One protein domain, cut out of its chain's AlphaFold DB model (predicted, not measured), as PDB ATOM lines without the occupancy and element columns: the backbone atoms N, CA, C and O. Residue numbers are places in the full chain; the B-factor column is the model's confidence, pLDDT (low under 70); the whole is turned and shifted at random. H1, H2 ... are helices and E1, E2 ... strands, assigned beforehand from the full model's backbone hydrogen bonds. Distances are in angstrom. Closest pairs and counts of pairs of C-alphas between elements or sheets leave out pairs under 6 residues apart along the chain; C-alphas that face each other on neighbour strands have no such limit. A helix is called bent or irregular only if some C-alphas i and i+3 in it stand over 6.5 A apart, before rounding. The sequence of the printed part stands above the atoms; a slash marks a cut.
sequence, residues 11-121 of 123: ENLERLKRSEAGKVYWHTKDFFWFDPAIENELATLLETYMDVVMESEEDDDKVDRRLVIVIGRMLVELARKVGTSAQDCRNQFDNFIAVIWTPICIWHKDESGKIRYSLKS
ATOM      1  N   GLU A  11     168.183 111.133 131.806       91.25
ATOM      2  CA  GLU A  11     168.453 110.191 130.711       91.25
ATOM      3  C   GLU A  11     167.711 110.573 129.418       91.25
ATOM      4  O   GLU A  11     168.287 110.509 128.329       91.25
ATOM      5  N   ASN A  12     166.442 110.994 129.509       91.00
ATOM      6  CA  ASN A  12     165.694 111.468 128.341       91.00
ATOM      7  C   ASN A  12     166.360 112.697 127.721       91.00
ATOM      8  O   ASN A  12     166.484 112.759 126.496       91.00
ATOM      9  N   LEU A  13     166.811 113.637 128.555       93.06
ATOM     10  CA  LEU A  13     167.497 114.837 128.093       93.06
ATOM     11  C   LEU A  13     168.800 114.496 127.377       93.06
ATOM     12  O   LEU A  13     169.016 115.008 126.285       93.06
ATOM     13  N   GLU A  14     169.637 113.611 127.914       94.62
ATOM     14  CA  GLU A  14     170.900 113.284 127.246       94.62
ATOM     15  C   GLU A  14     170.679 112.475 125.958       94.62
ATOM     16  O   GLU A  14     171.279 112.778 124.927       94.62
ATOM     17  N   ARG A  15     169.750 111.509 125.959       95.00
ATOM     18  CA  ARG A  15     169.459 110.665 124.785       95.00
ATOM     19  C   ARG A  15     168.871 111.449 123.607       95.00
ATOM     20  O   ARG A  15     169.165 111.143 122.452       95.00
ATOM     21  N   LEU A  16     167.994 112.414 123.881       95.38
ATOM     22  CA  LEU A  16     167.263 113.172 122.855       95.38
ATOM     23  C   LEU A  16     167.942 114.494 122.482       95.38
ATOM     24  O   LEU A  16     167.469 115.199 121.592       95.38
ATOM     25  N   LYS A  17     169.053 114.817 123.142       95.06
ATOM     26  CA  LYS A  17     169.824 116.036 122.930       95.06
ATOM     27  C   LYS A  17     170.186 116.227 121.462       95.06
ATOM     28  O   LYS A  17     170.548 115.288 120.743       95.06
ATOM     29  N   ARG A  18     170.129 117.476 121.021       95.69
ATOM     30  CA  ARG A  18     170.656 117.940 119.741       95.69
ATOM     31  C   ARG A  18     171.645 119.062 119.994       95.69
ATOM     32  O   ARG A  18     171.522 119.803 120.971       95.69
ATOM     33  N   SER A  19     172.638 119.169 119.119       94.00
ATOM     34  CA  SER A  19     173.580 120.276 119.151       94.00
ATOM     35  C   SER A  19     173.846 120.798 117.752       94.00
ATOM     36  O   SER A  19     174.180 120.032 116.852       94.00
ATOM     37  N   GLU A  20     173.693 122.107 117.591       92.94
ATOM     38  CA  GLU A  20     173.946 122.822 116.347       92.94
ATOM     39  C   GLU A  20     174.525 124.197 116.690       92.94
ATOM     40  O   GLU A  20     174.051 124.868 117.607       92.94
ATOM     41  N   ALA A  21     175.601 124.594 116.001       89.88
ATOM     42  CA  ALA A  21     176.297 125.868 116.221       89.88
ATOM     43  C   ALA A  21     176.637 126.171 117.704       89.88
ATOM     44  O   ALA A  21     176.549 127.310 118.156       89.88
ATOM     45  N   GLY A  22     176.997 125.143 118.483       89.69
ATOM     46  CA  GLY A  22     177.341 125.276 119.906       89.69
ATOM     47  C   GLY A  22     176.146 125.465 120.849       89.69
ATOM     48  O   GLY A  22     176.340 125.581 122.057       89.69
ATOM     49  N   LYS A  23     174.914 125.462 120.332       91.00
ATOM     50  CA  LYS A  23     173.687 125.478 121.133       91.00
ATOM     51  C   LYS A  23     173.203 124.054 121.372       91.00
ATOM     52  O   LYS A  23     173.375 123.184 120.520       91.00
ATOM     53  N   VAL A  24     172.598 123.824 122.535       94.50
ATOM     54  CA  VAL A  24     171.958 122.555 122.903       94.50
ATOM     55  C   VAL A  24     170.448 122.746 122.893       94.50
ATOM     56  O   VAL A  24     169.948 123.729 123.439       94.50
ATOM     57  N   TYR A  25     169.733 121.815 122.271       95.50
ATOM     58  CA  TYR A  25     168.283 121.874 122.137       95.50
ATOM     59  C   TYR A  25     167.662 120.484 122.014       95.50
ATOM     60  O   TYR A  25     168.363 119.476 121.901       95.50
ATOM     61  N   TRP A  26     166.333 120.452 122.003       96.31
ATOM     62  CA  TRP A  26     165.536 119.263 121.759       96.31
ATOM     63  C   TRP A  26     164.372 119.576 120.825       96.31
ATOM     64  O   TRP A  26     163.976 120.736 120.684       96.31
ATOM     65  N   HIS A  27     163.804 118.550 120.195       95.44
ATOM     66  CA  HIS A  27     162.568 118.735 119.453       95.44
ATOM     67  C   HIS A  27     161.376 118.711 120.406       95.44
ATOM     68  O   HIS A  27     161.238 117.813 121.234       95.44
ATOM     69  N   THR A  28     160.465 119.666 120.243       95.25
ATOM     70  CA  THR A  28     159.254 119.771 121.069       95.25
ATOM     71  C   THR A  28     158.405 118.505 120.993       95.25
ATOM     72  O   THR A  28     157.912 118.041 122.017       95.25
ATOM     73  N   LYS A  29     158.321 117.863 119.820       93.81
ATOM     74  CA  LYS A  29     157.573 116.607 119.634       93.81
ATOM     75  C   LYS A  29     158.043 115.450 120.519       93.81
ATOM     76  O   LYS A  29     157.282 114.518 120.741       93.81
ATOM     77  N   ASP A  30     159.280 115.500 121.017       93.56
ATOM     78  CA  ASP A  30     159.819 114.434 121.860       93.56
ATOM     79  C   ASP A  30     159.244 114.483 123.291       93.56
ATOM     80  O   ASP A  30     159.329 113.497 124.020       93.56
ATOM     81  N   PHE A  31     158.645 115.615 123.691       93.44
ATOM     82  CA  PHE A  31     158.117 115.840 125.044       93.44
ATOM     83  C   PHE A  31     156.653 116.287 125.073       93.44
ATOM     84  O   PHE A  31     155.990 116.121 126.090       93.44
ATOM     85  N   PHE A  32     156.139 116.853 123.983       93.56
ATOM     86  CA  PHE A  32     154.773 117.360 123.878       93.56
ATOM     87  C   PHE A  32     153.972 116.377 123.047       93.56
ATOM     88  O   PHE A  32     153.877 116.498 121.826       93.56
ATOM     89  N   TRP A  33     153.453 115.354 123.720       90.44
ATOM     90  CA  TRP A  33     152.782 114.267 123.035       90.44
ATOM     91  C   TRP A  33     151.371 114.670 122.616       90.44
ATOM     92  O   TRP A  33     150.613 115.234 123.409       90.44
ATOM     93  N   PHE A  34     151.013 114.328 121.387       92.50
ATOM     94  CA  PHE A  34     149.632 114.253 120.945       92.50
ATOM     95  C   PHE A  34     149.405 112.928 120.206       92.50
ATOM     96  O   PHE A  34     150.363 112.317 119.728       92.50
ATOM     97  N   ASP A  35     148.160 112.466 120.141       92.88
ATOM     98  CA  ASP A  35     147.775 111.231 119.468       92.88
ATOM     99  C   ASP A  35     147.781 111.438 117.939       92.88
ATOM    100  O   ASP A  35     146.975 112.219 117.424       92.88
ATOM    101  N   PRO A  36     148.654 110.742 117.186       92.31
ATOM    102  CA  PRO A  36     148.698 110.867 115.731       92.31
ATOM    103  C   PRO A  36     147.404 110.415 115.041       92.31
ATOM    104  O   PRO A  36     147.125 110.835 113.921       92.31
ATOM    105  N   ALA A  37     146.587 109.574 115.688       94.75
ATOM    106  CA  ALA A  37     145.327 109.103 115.114       94.75
ATOM    107  C   ALA A  37     144.291 110.224 114.921       94.75
ATOM    108  O   ALA A  37     143.348 110.044 114.152       94.75
ATOM    109  N   ILE A  38     144.466 111.357 115.609       94.56
ATOM    110  CA  ILE A  38     143.569 112.521 115.553       94.56
ATOM    111  C   ILE A  38     144.250 113.753 114.940       94.56
ATOM    112  O   ILE A  38     143.739 114.864 115.053       94.56
ATOM    113  N   GLU A  39     145.427 113.586 114.326       95.25
ATOM    114  CA  GLU A  39     146.244 114.690 113.806       95.25
ATOM    115  C   GLU A  39     145.481 115.557 112.795       95.25
ATOM    116  O   GLU A  39     145.539 116.782 112.866       95.25
ATOM    117  N   ASN A  40     144.700 114.939 111.903       96.56
ATOM    118  CA  ASN A  40     143.910 115.662 110.900       96.56
ATOM    119  C   ASN A  40     142.821 116.532 111.544       96.56
ATOM    120  O   ASN A  40     142.567 117.660 111.112       96.56
ATOM    121  N   GLU A  41     142.169 116.025 112.586       96.31
ATOM    122  CA  GLU A  41     141.183 116.775 113.350       96.31
ATOM    123  C   GLU A  41     141.837 117.943 114.090       96.31
ATOM    124  O   GLU A  41     141.302 119.051 114.060       96.31
ATOM    125  N   LEU A  42     143.006 117.726 114.701       95.69
ATOM    126  CA  LEU A  42     143.777 118.787 115.353       95.69
ATOM    127  C   LEU A  42     144.245 119.854 114.349       95.69
ATOM    128  O   LEU A  42     144.190 121.043 114.667       95.69
ATOM    129  N   ALA A  43     144.630 119.459 113.133       96.25
ATOM    130  CA  ALA A  43     144.962 120.379 112.049       96.25
ATOM    131  C   ALA A  43     143.746 121.219 111.623       96.25
ATOM    132  O   ALA A  43     143.847 122.439 111.548       96.25
ATOM    133  N   THR A  44     142.574 120.598 111.466       95.56
ATOM    134  CA  THR A  44     141.317 121.308 111.147       95.56
ATOM    135  C   THR A  44     140.939 122.315 112.245       95.56
ATOM    136  O   THR A  44     140.494 123.432 111.971       95.56
ATOM    137  N   LEU A  45     141.127 121.933 113.514       94.50
ATOM    138  CA  LEU A  45     140.955 122.818 114.669       94.50
ATOM    139  C   LEU A  45     141.921 124.011 114.618       94.50
ATOM    140  O   LEU A  45     141.513 125.129 114.928       94.50
ATOM    141  N   LEU A  46     143.177 123.786 114.226       94.25
ATOM    142  CA  LEU A  46     144.184 124.837 114.096       94.25
ATOM    143  C   LEU A  46     143.849 125.801 112.956       94.25
ATOM    144  O   LEU A  46     143.916 127.007 113.159       94.25
ATOM    145  N   GLU A  47     143.450 125.291 111.793       94.00
ATOM    146  CA  GLU A  47     143.002 126.114 110.662       94.00
ATOM    147  C   GLU A  47     141.831 127.007 111.074       94.00
ATOM    148  O   GLU A  47     141.909 128.225 110.953       94.00
ATOM    149  N   THR A  48     140.810 126.423 111.709       92.31
ATOM    150  CA  THR A  48     139.654 127.183 112.210       92.31
ATOM    151  C   THR A  48     140.062 128.217 113.264       92.31
ATOM    152  O   THR A  48     139.531 129.325 113.293       92.31
ATOM    153  N   TYR A  49     140.999 127.871 114.154       89.81
ATOM    154  CA  TYR A  49     141.539 128.807 115.141       89.81
ATOM    155  C   TYR A  49     142.207 129.999 114.450       89.81
ATOM    156  O   TYR A  49     141.932 131.140 114.813       89.81
ATOM    157  N   MET A  50     143.041 129.743 113.440       89.44
ATOM    158  CA  MET A  50     143.722 130.787 112.678       89.44
ATOM    159  C   MET A  50     142.733 131.660 111.910       89.44
ATOM    160  O   MET A  50     142.861 132.878 111.964       89.44
ATOM    161  N   ASP A  51     141.724 131.071 111.268       88.88
ATOM    162  CA  ASP A  51     140.685 131.815 110.551       88.88
ATOM    163  C   ASP A  51     139.936 132.766 111.488       88.88
ATOM    164  O   ASP A  51     139.778 133.945 111.182       88.88
ATOM    165  N   VAL A  52     139.544 132.295 112.678       84.94
ATOM    166  CA  VAL A  52     138.862 133.138 113.672       84.94
ATOM    167  C   VAL A  52     139.756 134.279 114.157       84.94
ATOM    168  O   VAL A  52     139.239 135.371 114.370       84.94
ATOM    169  N   VAL A  53     141.061 134.044 114.329       83.00
ATOM    170  CA  VAL A  53     142.031 135.067 114.758       83.00
ATOM    171  C   VAL A  53     142.350 136.067 113.636       83.00
ATOM    172  O   VAL A  53     142.599 137.237 113.913       83.00
ATOM    173  N   MET A  54     142.349 135.636 112.371       81.38
ATOM    174  CA  MET A  54     142.618 136.501 111.215       81.38
ATOM    175  C   MET A  54     141.394 137.317 110.779       81.38
ATOM    176  O   MET A  54     141.543 138.452 110.346       81.38
ATOM    177  N   GLU A  55     140.175 136.782 110.904       74.31
ATOM    178  CA  GLU A  55     138.929 137.500 110.579       74.31
ATOM    179  C   GLU A  55     138.644 138.687 111.513       74.31
ATOM    180  O   GLU A  55     137.683 139.430 111.316       74.31
ATOM    181  N   SER A  56     139.424 138.829 112.578       64.19
ATOM    182  CA  SER A  56     139.014 139.560 113.759       64.19
ATOM    183  C   SER A  56     139.869 140.783 114.077       64.19
ATOM    184  O   SER A  56     139.861 141.248 115.213       64.19
ATOM    185  N   GLU A  57     140.555 141.336 113.073       60.19
ATOM    186  CA  GLU A  57     141.419 142.526 113.172       60.19
ATOM    187  C   GLU A  57     140.702 143.816 113.655       60.19
ATOM    188  O   GLU A  57     141.338 144.860 113.765       60.19
ATOM    189  N   GLU A  58     139.399 143.775 113.974       56.03
ATOM    190  CA  GLU A  58     138.593 144.962 114.298       56.03
ATOM    191  C   GLU A  58     138.043 145.046 115.746       56.03
ATOM    192  O   GLU A  58     137.572 146.121 116.119       56.03
ATOM    193  N   ASP A  59     138.082 143.990 116.583       68.38
ATOM    194  CA  ASP A  59     137.551 144.040 117.973       68.38
ATOM    195  C   ASP A  59     137.978 142.830 118.849       68.38
ATOM    196  O   ASP A  59     137.325 141.779 118.814       68.38
ATOM    197  N   ASP A  60     139.037 142.991 119.661       65.00
ATOM    198  CA  ASP A  60     139.653 141.960 120.528       65.00
ATOM    199  C   ASP A  60     138.635 141.172 121.393       65.00
ATOM    200  O   ASP A  60     138.691 139.941 121.489       65.00
ATOM    201  N   ASP A  61     137.624 141.846 121.955       69.31
ATOM    202  CA  ASP A  61     136.631 141.222 122.845       69.31
ATOM    203  C   ASP A  61     135.661 140.284 122.100       69.31
ATOM    204  O   ASP A  61     135.130 139.313 122.664       69.31
ATOM    205  N   LYS A  62     135.383 140.571 120.822       67.25
ATOM    206  CA  LYS A  62     134.545 139.704 119.980       67.25
ATOM    207  C   LYS A  62     135.302 138.454 119.545       67.25
ATOM    208  O   LYS A  62     134.673 137.396 119.419       67.25
ATOM    209  N   VAL A  63     136.617 138.564 119.358       70.19
ATOM    210  CA  VAL A  63     137.502 137.449 118.988       70.19
ATOM    211  C   VAL A  63     137.479 136.397 120.075       70.19
ATOM    212  O   VAL A  63     137.134 135.246 119.809       70.19
ATOM    213  N   ASP A  64     137.726 136.812 121.317       70.75
ATOM    214  CA  ASP A  64     137.814 135.911 122.461       70.75
ATOM    215  C   ASP A  64     136.521 135.112 122.653       70.75
ATOM    216  O   ASP A  64     136.543 133.893 122.844       70.75
ATOM    217  N   ARG A  65     135.359 135.762 122.520       77.25
ATOM    218  CA  ARG A  65     134.063 135.075 122.642       77.25
ATOM    219  C   ARG A  65     133.813 134.097 121.500       77.25
ATOM    220  O   ARG A  65     133.351 132.981 121.749       77.25
ATOM    221  N   ARG A  66     134.090 134.496 120.255       78.88
ATOM    222  CA  ARG A  66     133.876 133.639 119.079       78.88
ATOM    223  C   ARG A  66     134.816 132.439 119.111       78.88
ATOM    224  O   ARG A  66     134.372 131.321 118.858       78.88
ATOM    225  N   LEU A  67     136.061 132.649 119.523       79.88
ATOM    226  CA  LEU A  67     137.070 131.614 119.680       79.88
ATOM    227  C   LEU A  67     136.675 130.607 120.763       79.88
ATOM    228  O   LEU A  67     136.675 129.403 120.506       79.88
ATOM    229  N   VAL A  68     136.238 131.079 121.935       82.06
ATOM    230  CA  VAL A  68     135.740 130.207 123.011       82.06
ATOM    231  C   VAL A  68     134.556 129.358 122.544       82.06
ATOM    232  O   VAL A  68     134.515 128.163 122.835       82.06
ATOM    233  N   ILE A  69     133.610 129.936 121.800       85.94
ATOM    234  CA  ILE A  69     132.414 129.215 121.343       85.94
ATOM    235  C   ILE A  69     132.753 128.201 120.242       85.94
ATOM    236  O   ILE A  69     132.370 127.035 120.353       85.94
ATOM    237  N   VAL A  70     133.455 128.621 119.186       89.19
ATOM    238  CA  VAL A  70     133.727 127.782 118.007       89.19
ATOM    239  C   VAL A  70     134.721 126.679 118.355       89.19
ATOM    240  O   VAL A  70     134.397 125.497 118.229       89.19
ATOM    241  N   ILE A  71     135.895 127.046 118.875       91.12
ATOM    242  CA  ILE A  71     136.947 126.080 119.211       91.12
ATOM    243  C   ILE A  71     136.514 125.209 120.386       91.12
ATOM    244  O   ILE A  71     136.704 123.994 120.354       91.12
ATOM    245  N   GLY A  72     135.859 125.790 121.396       91.69
ATOM    246  CA  GLY A  72     135.321 125.026 122.521       91.69
ATOM    247  C   GLY A  72     134.332 123.949 122.073       91.69
ATOM    248  O   GLY A  72     134.417 122.807 122.529       91.69
ATOM    249  N   ARG A  73     133.435 124.267 121.132       93.75
ATOM    250  CA  ARG A  73     132.496 123.291 120.570       93.75
ATOM    251  C   ARG A  73     133.211 122.189 119.788       93.75
ATOM    252  O   ARG A  73     132.913 121.019 120.020       93.75
ATOM    253  N   MET A  74     134.158 122.537 118.916       95.19
ATOM    254  CA  MET A  74     134.921 121.552 118.138       95.19
ATOM    255  C   MET A  74     135.718 120.601 119.038       95.19
ATOM    256  O   MET A  74     135.728 119.396 118.801       95.19
ATOM    257  N   LEU A  75     136.318 121.110 120.120       94.88
ATOM    258  CA  LEU A  75     137.016 120.284 121.110       94.88
ATOM    259  C   LEU A  75     136.071 119.294 121.804       94.88
ATOM    260  O   LEU A  75     136.442 118.142 122.014       94.88
ATOM    261  N   VAL A  76     134.846 119.710 122.143       95.94
ATOM    262  CA  VAL A  76     133.831 118.821 122.738       95.94
ATOM    263  C   VAL A  76     133.349 117.766 121.738       95.94
ATOM    264  O   VAL A  76     133.164 116.608 122.111       95.94
ATOM    265  N   GLU A  77     133.137 118.146 120.478       95.94
ATOM    266  CA  GLU A  77     132.746 117.217 119.412       95.94
ATOM    267  C   GLU A  77     133.846 116.179 119.151       95.94
ATOM    268  O   GLU A  77     133.556 114.979 119.112       95.94
ATOM    269  N   LEU A  78     135.107 116.615 119.075       95.75
ATOM    270  CA  LEU A  78     136.258 115.727 118.942       95.75
ATOM    271  C   LEU A  78     136.372 114.782 120.141       95.75
ATOM    272  O   LEU A  78     136.483 113.574 119.949       95.75
ATOM    273  N   ALA A  79     136.254 115.303 121.364       96.00
ATOM    274  CA  ALA A  79     136.319 114.504 122.586       96.00
ATOM    275  C   ALA A  79     135.280 113.377 122.608       96.00
ATOM    276  O   ALA A  79     135.603 112.235 122.937       96.00
ATOM    277  N   ARG A  80     134.046 113.667 122.172       96.12
ATOM    278  CA  ARG A  80     132.994 112.652 122.019       96.12
ATOM    279  C   ARG A  80     133.332 111.621 120.948       96.12
ATOM    280  O   ARG A  80     133.100 110.437 121.175       96.12
ATOM    281  N   LYS A  81     133.869 112.056 119.805       95.44
ATOM    282  CA  LYS A  81     134.254 111.171 118.694       95.44
ATOM    283  C   LYS A  81     135.339 110.174 119.109       95.44
ATOM    284  O   LYS A  81     135.262 109.012 118.724       95.44
ATOM    285  N   VAL A  82     136.328 110.621 119.881       93.94
ATOM    286  CA  VAL A  82     137.517 109.822 120.232       93.94
ATOM    287  C   VAL A  82     137.406 109.148 121.602       93.94
ATOM    288  O   VAL A  82     138.299 108.411 122.003       93.94
ATOM    289  N   GLY A  83     136.306 109.377 122.328       94.50
ATOM    290  CA  GLY A  83     136.040 108.732 123.614       94.50
ATOM    291  C   GLY A  83     136.913 109.239 124.765       94.50
ATOM    292  O   GLY A  83     137.256 108.461 125.652       94.50
ATOM    293  N   THR A  84     137.270 110.526 124.767       93.38
ATOM    294  CA  THR A  84     138.090 111.154 125.819       93.38
ATOM    295  C   THR A  84     137.410 112.389 126.418       93.38
ATOM    296  O   THR A  84     136.299 112.757 126.030       93.38
ATOM    297  N   SER A  85     138.044 113.035 127.399       94.06
ATOM    298  CA  SER A  85     137.524 114.274 127.978       94.06
ATOM    299  C   SER A  85     137.828 115.489 127.092       94.06
ATOM    300  O   SER A  85     138.848 115.553 126.408       94.06
ATOM    301  N   ALA A  86     136.969 116.512 127.134       92.62
ATOM    302  CA  ALA A  86     137.228 117.769 126.423       92.62
ATOM    303  C   ALA A  86     138.526 118.449 126.893       92.62
ATOM    304  O   ALA A  86     139.214 119.084 126.095       92.62
ATOM    305  N   GLN A  87     138.886 118.282 128.171       92.25
ATOM    306  CA  GLN A  87     140.152 118.773 128.706       92.25
ATOM    307  C   GLN A  87     141.345 118.032 128.097       92.25
ATOM    308  O   GLN A  87     142.340 118.669 127.758       92.25
ATOM    309  N   ASP A  88     141.247 116.716 127.915       92.44
ATOM    310  CA  ASP A  88     142.307 115.937 127.278       92.44
ATOM    311  C   ASP A  88     142.458 116.326 125.811       92.44
ATOM    312  O   ASP A  88     143.570 116.619 125.388       92.44
ATOM    313  N   CYS A  89     141.361 116.460 125.058       93.38
ATOM    314  CA  CYS A  89     141.411 117.003 123.696       93.38
ATOM    315  C   CYS A  89     142.013 118.411 123.643       93.38
ATOM    316  O   CYS A  89     142.770 118.721 122.726       93.38
ATOM    317  N   ARG A  90     141.727 119.265 124.632       93.12
ATOM    318  CA  ARG A  90     142.366 120.580 124.713       93.12
ATOM    319  C   ARG A  90     143.875 120.460 124.911       93.12
ATOM    320  O   ARG A  90     144.626 121.135 124.220       93.12
ATOM    321  N   ASN A  91     144.321 119.585 125.808       93.69
ATOM    322  CA  ASN A  91     145.747 119.356 126.043       93.69
ATOM    323  C   ASN A  91     146.447 118.785 124.794       93.69
ATOM    324  O   ASN A  91     147.577 119.167 124.501       93.69
ATOM    325  N   GLN A  92     145.774 117.891 124.062       94.19
ATOM    326  CA  GLN A  92     146.225 117.340 122.779       94.19
ATOM    327  C   GLN A  92     146.423 118.454 121.744       94.19
ATOM    328  O   GLN A  92     147.476 118.545 121.118       94.19
ATOM    329  N   PHE A  93     145.439 119.347 121.627       94.62
ATOM    330  CA  PHE A  93     145.497 120.498 120.731       94.62
ATOM    331  C   PHE A  93     146.606 121.489 121.106       94.62
ATOM    332  O   PHE A  93     147.389 121.879 120.244       94.62
ATOM    333  N   ASP A  94     146.735 121.842 122.387       93.50
ATOM    334  CA  ASP A  94     147.793 122.741 122.865       93.50
ATOM    335  C   ASP A  94     149.196 122.170 122.564       93.50
ATOM    336  O   ASP A  94     150.107 122.904 122.174       93.50
ATOM    337  N   ASN A  95     149.377 120.854 122.711       93.88
ATOM    338  CA  ASN A  95     150.634 120.179 122.388       93.88
ATOM    339  C   ASN A  95     150.905 120.131 120.884       93.88
ATOM    340  O   ASN A  95     152.027 120.411 120.465       93.88
ATOM    341  N   PHE A  96     149.891 119.813 120.078       94.88
ATOM    342  CA  PHE A  96     149.983 119.856 118.621       94.88
ATOM    343  C   PHE A  96     150.423 121.244 118.142       94.88
ATOM    344  O   PHE A  96     151.410 121.369 117.417       94.88
ATOM    345  N   ILE A  97     149.785 122.301 118.652       93.75
ATOM    346  CA  ILE A  97     150.170 123.690 118.389       93.75
ATOM    347  C   ILE A  97     151.630 123.949 118.777       93.75
ATOM    348  O   ILE A  97     152.387 124.507 117.982       93.75
ATOM    349  N   ALA A  98     152.041 123.546 119.982       93.50
ATOM    350  CA  ALA A  98     153.407 123.757 120.453       93.50
ATOM    351  C   ALA A  98     154.436 123.092 119.526       93.50
ATOM    352  O   ALA A  98     155.465 123.698 119.222       93.50
ATOM    353  N   VAL A  99     154.151 121.880 119.044       94.06
ATOM    354  CA  VAL A  99     155.008 121.159 118.095       94.06
ATOM    355  C   VAL A  99     155.112 121.889 116.754       94.06
ATOM    356  O   VAL A  99     156.212 121.978 116.211       94.06
ATOM    357  N   ILE A 100     154.005 122.432 116.243       92.75
ATOM    358  CA  ILE A 100     153.964 123.119 114.946       92.75
ATOM    359  C   ILE A 100     154.616 124.510 115.008       92.75
ATOM    360  O   ILE A 100     155.484 124.820 114.192       92.75
ATOM    361  N   TRP A 101     154.234 125.359 115.965       92.75
ATOM    362  CA  TRP A 101     154.715 126.749 116.034       92.75
ATOM    363  C   TRP A 101     156.103 126.885 116.648       92.75
ATOM    364  O   TRP A 101     156.872 127.785 116.296       92.75
ATOM    365  N   THR A 102     156.434 126.005 117.586       93.88
ATOM    366  CA  THR A 102     157.694 126.047 118.323       93.88
ATOM    367  C   THR A 102     158.334 124.665 118.332       93.88
ATOM    368  O   THR A 102     158.350 124.005 119.370       93.88
ATOM    369  N   PRO A 103     158.882 124.199 117.194       92.50
ATOM    370  CA  PRO A 103     159.400 122.836 117.054       92.50
ATOM    371  C   PRO A 103     160.634 122.550 117.918       92.50
ATOM    372  O   PRO A 103     161.089 121.404 117.977       92.50
ATOM    373  N   ILE A 104     161.183 123.573 118.576       94.56
ATOM    374  CA  ILE A 104     162.365 123.487 119.421       94.56
ATOM    375  C   ILE A 104     161.975 123.774 120.866       94.56
ATOM    376  O   ILE A 104     161.353 124.795 121.163       94.56
ATOM    377  N   CYS A 105     162.423 122.920 121.778       94.31
ATOM    378  CA  CYS A 105     162.374 123.184 123.205       94.31
ATOM    379  C   CYS A 105     163.785 123.169 123.805       94.31
ATOM    380  O   CYS A 105     164.681 122.450 123.356       94.31
ATOM    381  N   ILE A 106     163.998 124.015 124.810       94.06
ATOM    382  CA  ILE A 106     165.250 124.105 125.564       94.06
ATOM    383  C   ILE A 106     164.943 123.821 127.025       94.06
ATOM    384  O   ILE A 106     164.271 124.619 127.684       94.06
ATOM    385  N   TRP A 107     165.463 122.704 127.515       93.38
ATOM    386  CA  TRP A 107     165.382 122.307 128.911       93.38
ATOM    387  C   TRP A 107     166.549 122.875 129.717       93.38
ATOM    388  O   TRP A 107     167.690 122.891 129.256       93.38
ATOM    389  N   HIS A 108     166.266 123.342 130.930       90.25
ATOM    390  CA  HIS A 108     167.262 123.831 131.882       90.25
ATOM    391  C   HIS A 108     166.814 123.539 133.317       90.25
ATOM    392  O   HIS A 108     165.620 123.436 133.592       90.25
ATOM    393  N   LYS A 109     167.774 123.410 134.239       89.50
ATOM    394  CA  LYS A 109     167.500 123.363 135.681       89.50
ATOM    395  C   LYS A 109     167.581 124.782 136.234       89.50
ATOM    396  O   LYS A 109     168.537 125.496 135.934       89.50
ATOM    397  N   ASP A 110     166.569 125.201 136.985       87.25
ATOM    398  CA  ASP A 110     166.614 126.471 137.711       87.25
ATOM    399  C   ASP A 110     167.473 126.365 138.984       87.25
ATOM    400  O   ASP A 110     167.963 125.291 139.338       87.25
ATOM    401  N   GLU A 111     167.651 127.484 139.690       90.69
ATOM    402  CA  GLU A 111     168.436 127.552 140.934       90.69
ATOM    403  C   GLU A 111     167.905 126.626 142.043       90.69
ATOM    404  O   GLU A 111     168.652 126.239 142.938       90.69
ATOM    405  N   SER A 112     166.628 126.232 141.976       90.00
ATOM    406  CA  SER A 112     166.004 125.285 142.908       90.00
ATOM    407  C   SER A 112     166.135 123.820 142.469       90.00
ATOM    408  O   SER A 112     165.604 122.928 143.130       90.00
ATOM    409  N   GLY A 113     166.818 123.558 141.350       83.94
ATOM    410  CA  GLY A 113     166.986 122.228 140.767       83.94
ATOM    411  C   GLY A 113     165.771 121.726 139.985       83.94
ATOM    412  O   GLY A 113     165.779 120.581 139.530       83.94
ATOM    413  N   LYS A 114     164.732 122.551 139.794       85.81
ATOM    414  CA  LYS A 114     163.549 122.165 139.017       85.81
ATOM    415  C   LYS A 114     163.839 122.271 137.529       85.81
ATOM    416  O   LYS A 114     164.373 123.274 137.054       85.81
ATOM    417  N   ILE A 115     163.440 121.242 136.791       87.81
ATOM    418  CA  ILE A 115     163.541 121.221 135.336       87.81
ATOM    419  C   ILE A 115     162.443 122.115 134.752       87.81
ATOM    420  O   ILE A 115     161.261 121.959 135.052       87.81
ATOM    421  N   ARG A 116     162.842 123.060 133.905       89.31
ATOM    422  CA  ARG A 116     161.955 123.946 133.150       89.31
ATOM    423  C   ARG A 116     162.289 123.874 131.674       89.31
ATOM    424  O   ARG A 116     163.418 123.563 131.298       89.31
ATOM    425  N   TYR A 117     161.319 124.225 130.839       91.88
ATOM    426  CA  TYR A 117     161.524 124.368 129.405       91.88
ATOM    427  C   TYR A 117     161.211 125.781 128.930       91.88
ATOM    428  O   TYR A 117     160.443 126.522 129.545       91.88
ATOM    429  N   SER A 118     161.784 126.126 127.783       92.31
ATOM    430  CA  SER A 118     161.326 127.230 126.947       92.31
ATOM    431  C   SER A 118     161.099 126.730 125.526       92.31
ATOM    432  O   SER A 118     161.876 125.920 125.025       92.31
ATOM    433  N   LEU A 119     160.023 127.195 124.898       93.19
ATOM    434  CA  LEU A 119     159.678 126.880 123.517       93.19
ATOM    435  C   LEU A 119     160.260 127.946 122.582       93.19
ATOM    436  O   LEU A 119     160.245 129.139 122.901       93.19
ATOM    437  N   LYS A 120     160.808 127.518 121.446       92.19
ATOM    438  CA  LYS A 120     161.475 128.364 120.454       92.19
ATOM    439  C   LYS A 120     161.054 127.951 119.044       92.19
ATOM    440  O   LYS A 120     160.909 126.769 118.745       92.19
ATOM    441  N   SER A 121     160.896 128.933 118.159       88.12
ATOM    442  CA  SER A 121     160.679 128.686 116.728       88.12
ATOM    443  C   SER A 121     161.990 128.500 115.953       88.12
ATOM    444  O   SER A 121     161.982 127.920 114.871       88.12
TER     445      SER A 121
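AT A GLANCE: This is residues 11 to 121 of the 123 residues of an uncharacterized protein of Spirulina sp. SIO3F2 (UniProt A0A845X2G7). Two lobes make this model: a small, strongly twisted sheet of four strands with the short helix H1 over it, and a group of three helices in which H2 and H3 form a long helical hairpin. H4 crosses that hairpin and reaches from it toward the sheet, which it only grazes with its residues 98 to 101; the turn at residues 57 to 62 sticks out. The printed part has 111 residues, with four named helices and four named strands in the order H1 E1 E2 H2 H3 H4 E3 E4; the sheet runs E1 E2 E3 E4, antiparallel throughout, and the class is mixed, helices and strands. The whole is loose, with a radius of gyration of the C-alphas of 16.9 A, and spans 43 by 36 by 28 A.

IN THESE COORDINATES: H1 is residues 11 to 16, and its C-alpha 11 is at (168.453, 110.191, 130.711). E1, residues 18 to 20, and E2, residues 23 to 27, follow. H2, residues 36 to 54, is 26.7 A long and irregular: C-alphas 37 and 40 are 7.9 A apart. H3, residues 60 to 82, is 32.2 A long and begins at C-alpha (139.653, 141.960, 120.528). H4, residues 86 to 101, is 22.2 A long. E3 is residues 104 to 109, 17.1 A, and E4 is residues 115 to 120, 16.6 A, its C-alpha 120 at (161.475, 128.364, 120.454).

HOW THE PARTS SIT: H1 is on the sheet at a height over the sheet of 9.8 A, and the closest C-alphas of H1 and E2 are those of Leu 16 and Trp 26, 6.4 A. E1 and E2 form a hairpin, with N 18 and O 25 2.8 A apart. E2 is staggered: residues 23 to 25 pair with E1 and 26 to 27 with E3, where N 26 and O 105 are 2.9 A apart. E3 and E4 form a hairpin, with N 116 and O 108 2.8 A apart. H2 and H3 touch, closest at the C-alphas of Val 52 and Leu 67, 6.5 A, at a shallow tilt of 15 degrees, opposite ways. H4 touches H2 about perpendicular, at 76 degrees, through residues 92 to 97 of H4 and 39 to 46 of H2; the closest C-alphas are those of Leu 42 and Phe 93, 5.9 A. H4 touches H3 with its residues 86 to 90, at the C-alphas of Ala 79 and Ala 86, 5.1 A, at a steep tilt of 68 degrees, only just short of perpendicular. H1 is apart from H2, H3 and H4. Every O i to N i+4 pair is within hydrogen-bond range in H1 and H4; H2 has 13 of 15 and H3 18 of 19.

THE WHOLE: The C-alphas farthest apart are those of Glu 11 and Glu 58, 48.7 A. The printed part has no cut. No link is long; E2 to H2, with 8 residues, is short, and the others are tight. Residues 57 to 62, of which 60 to 62 belong to H3, stand free. Residues 56 to 62 have a pLDDT under 70, against a mean of 89.8 for the printed part.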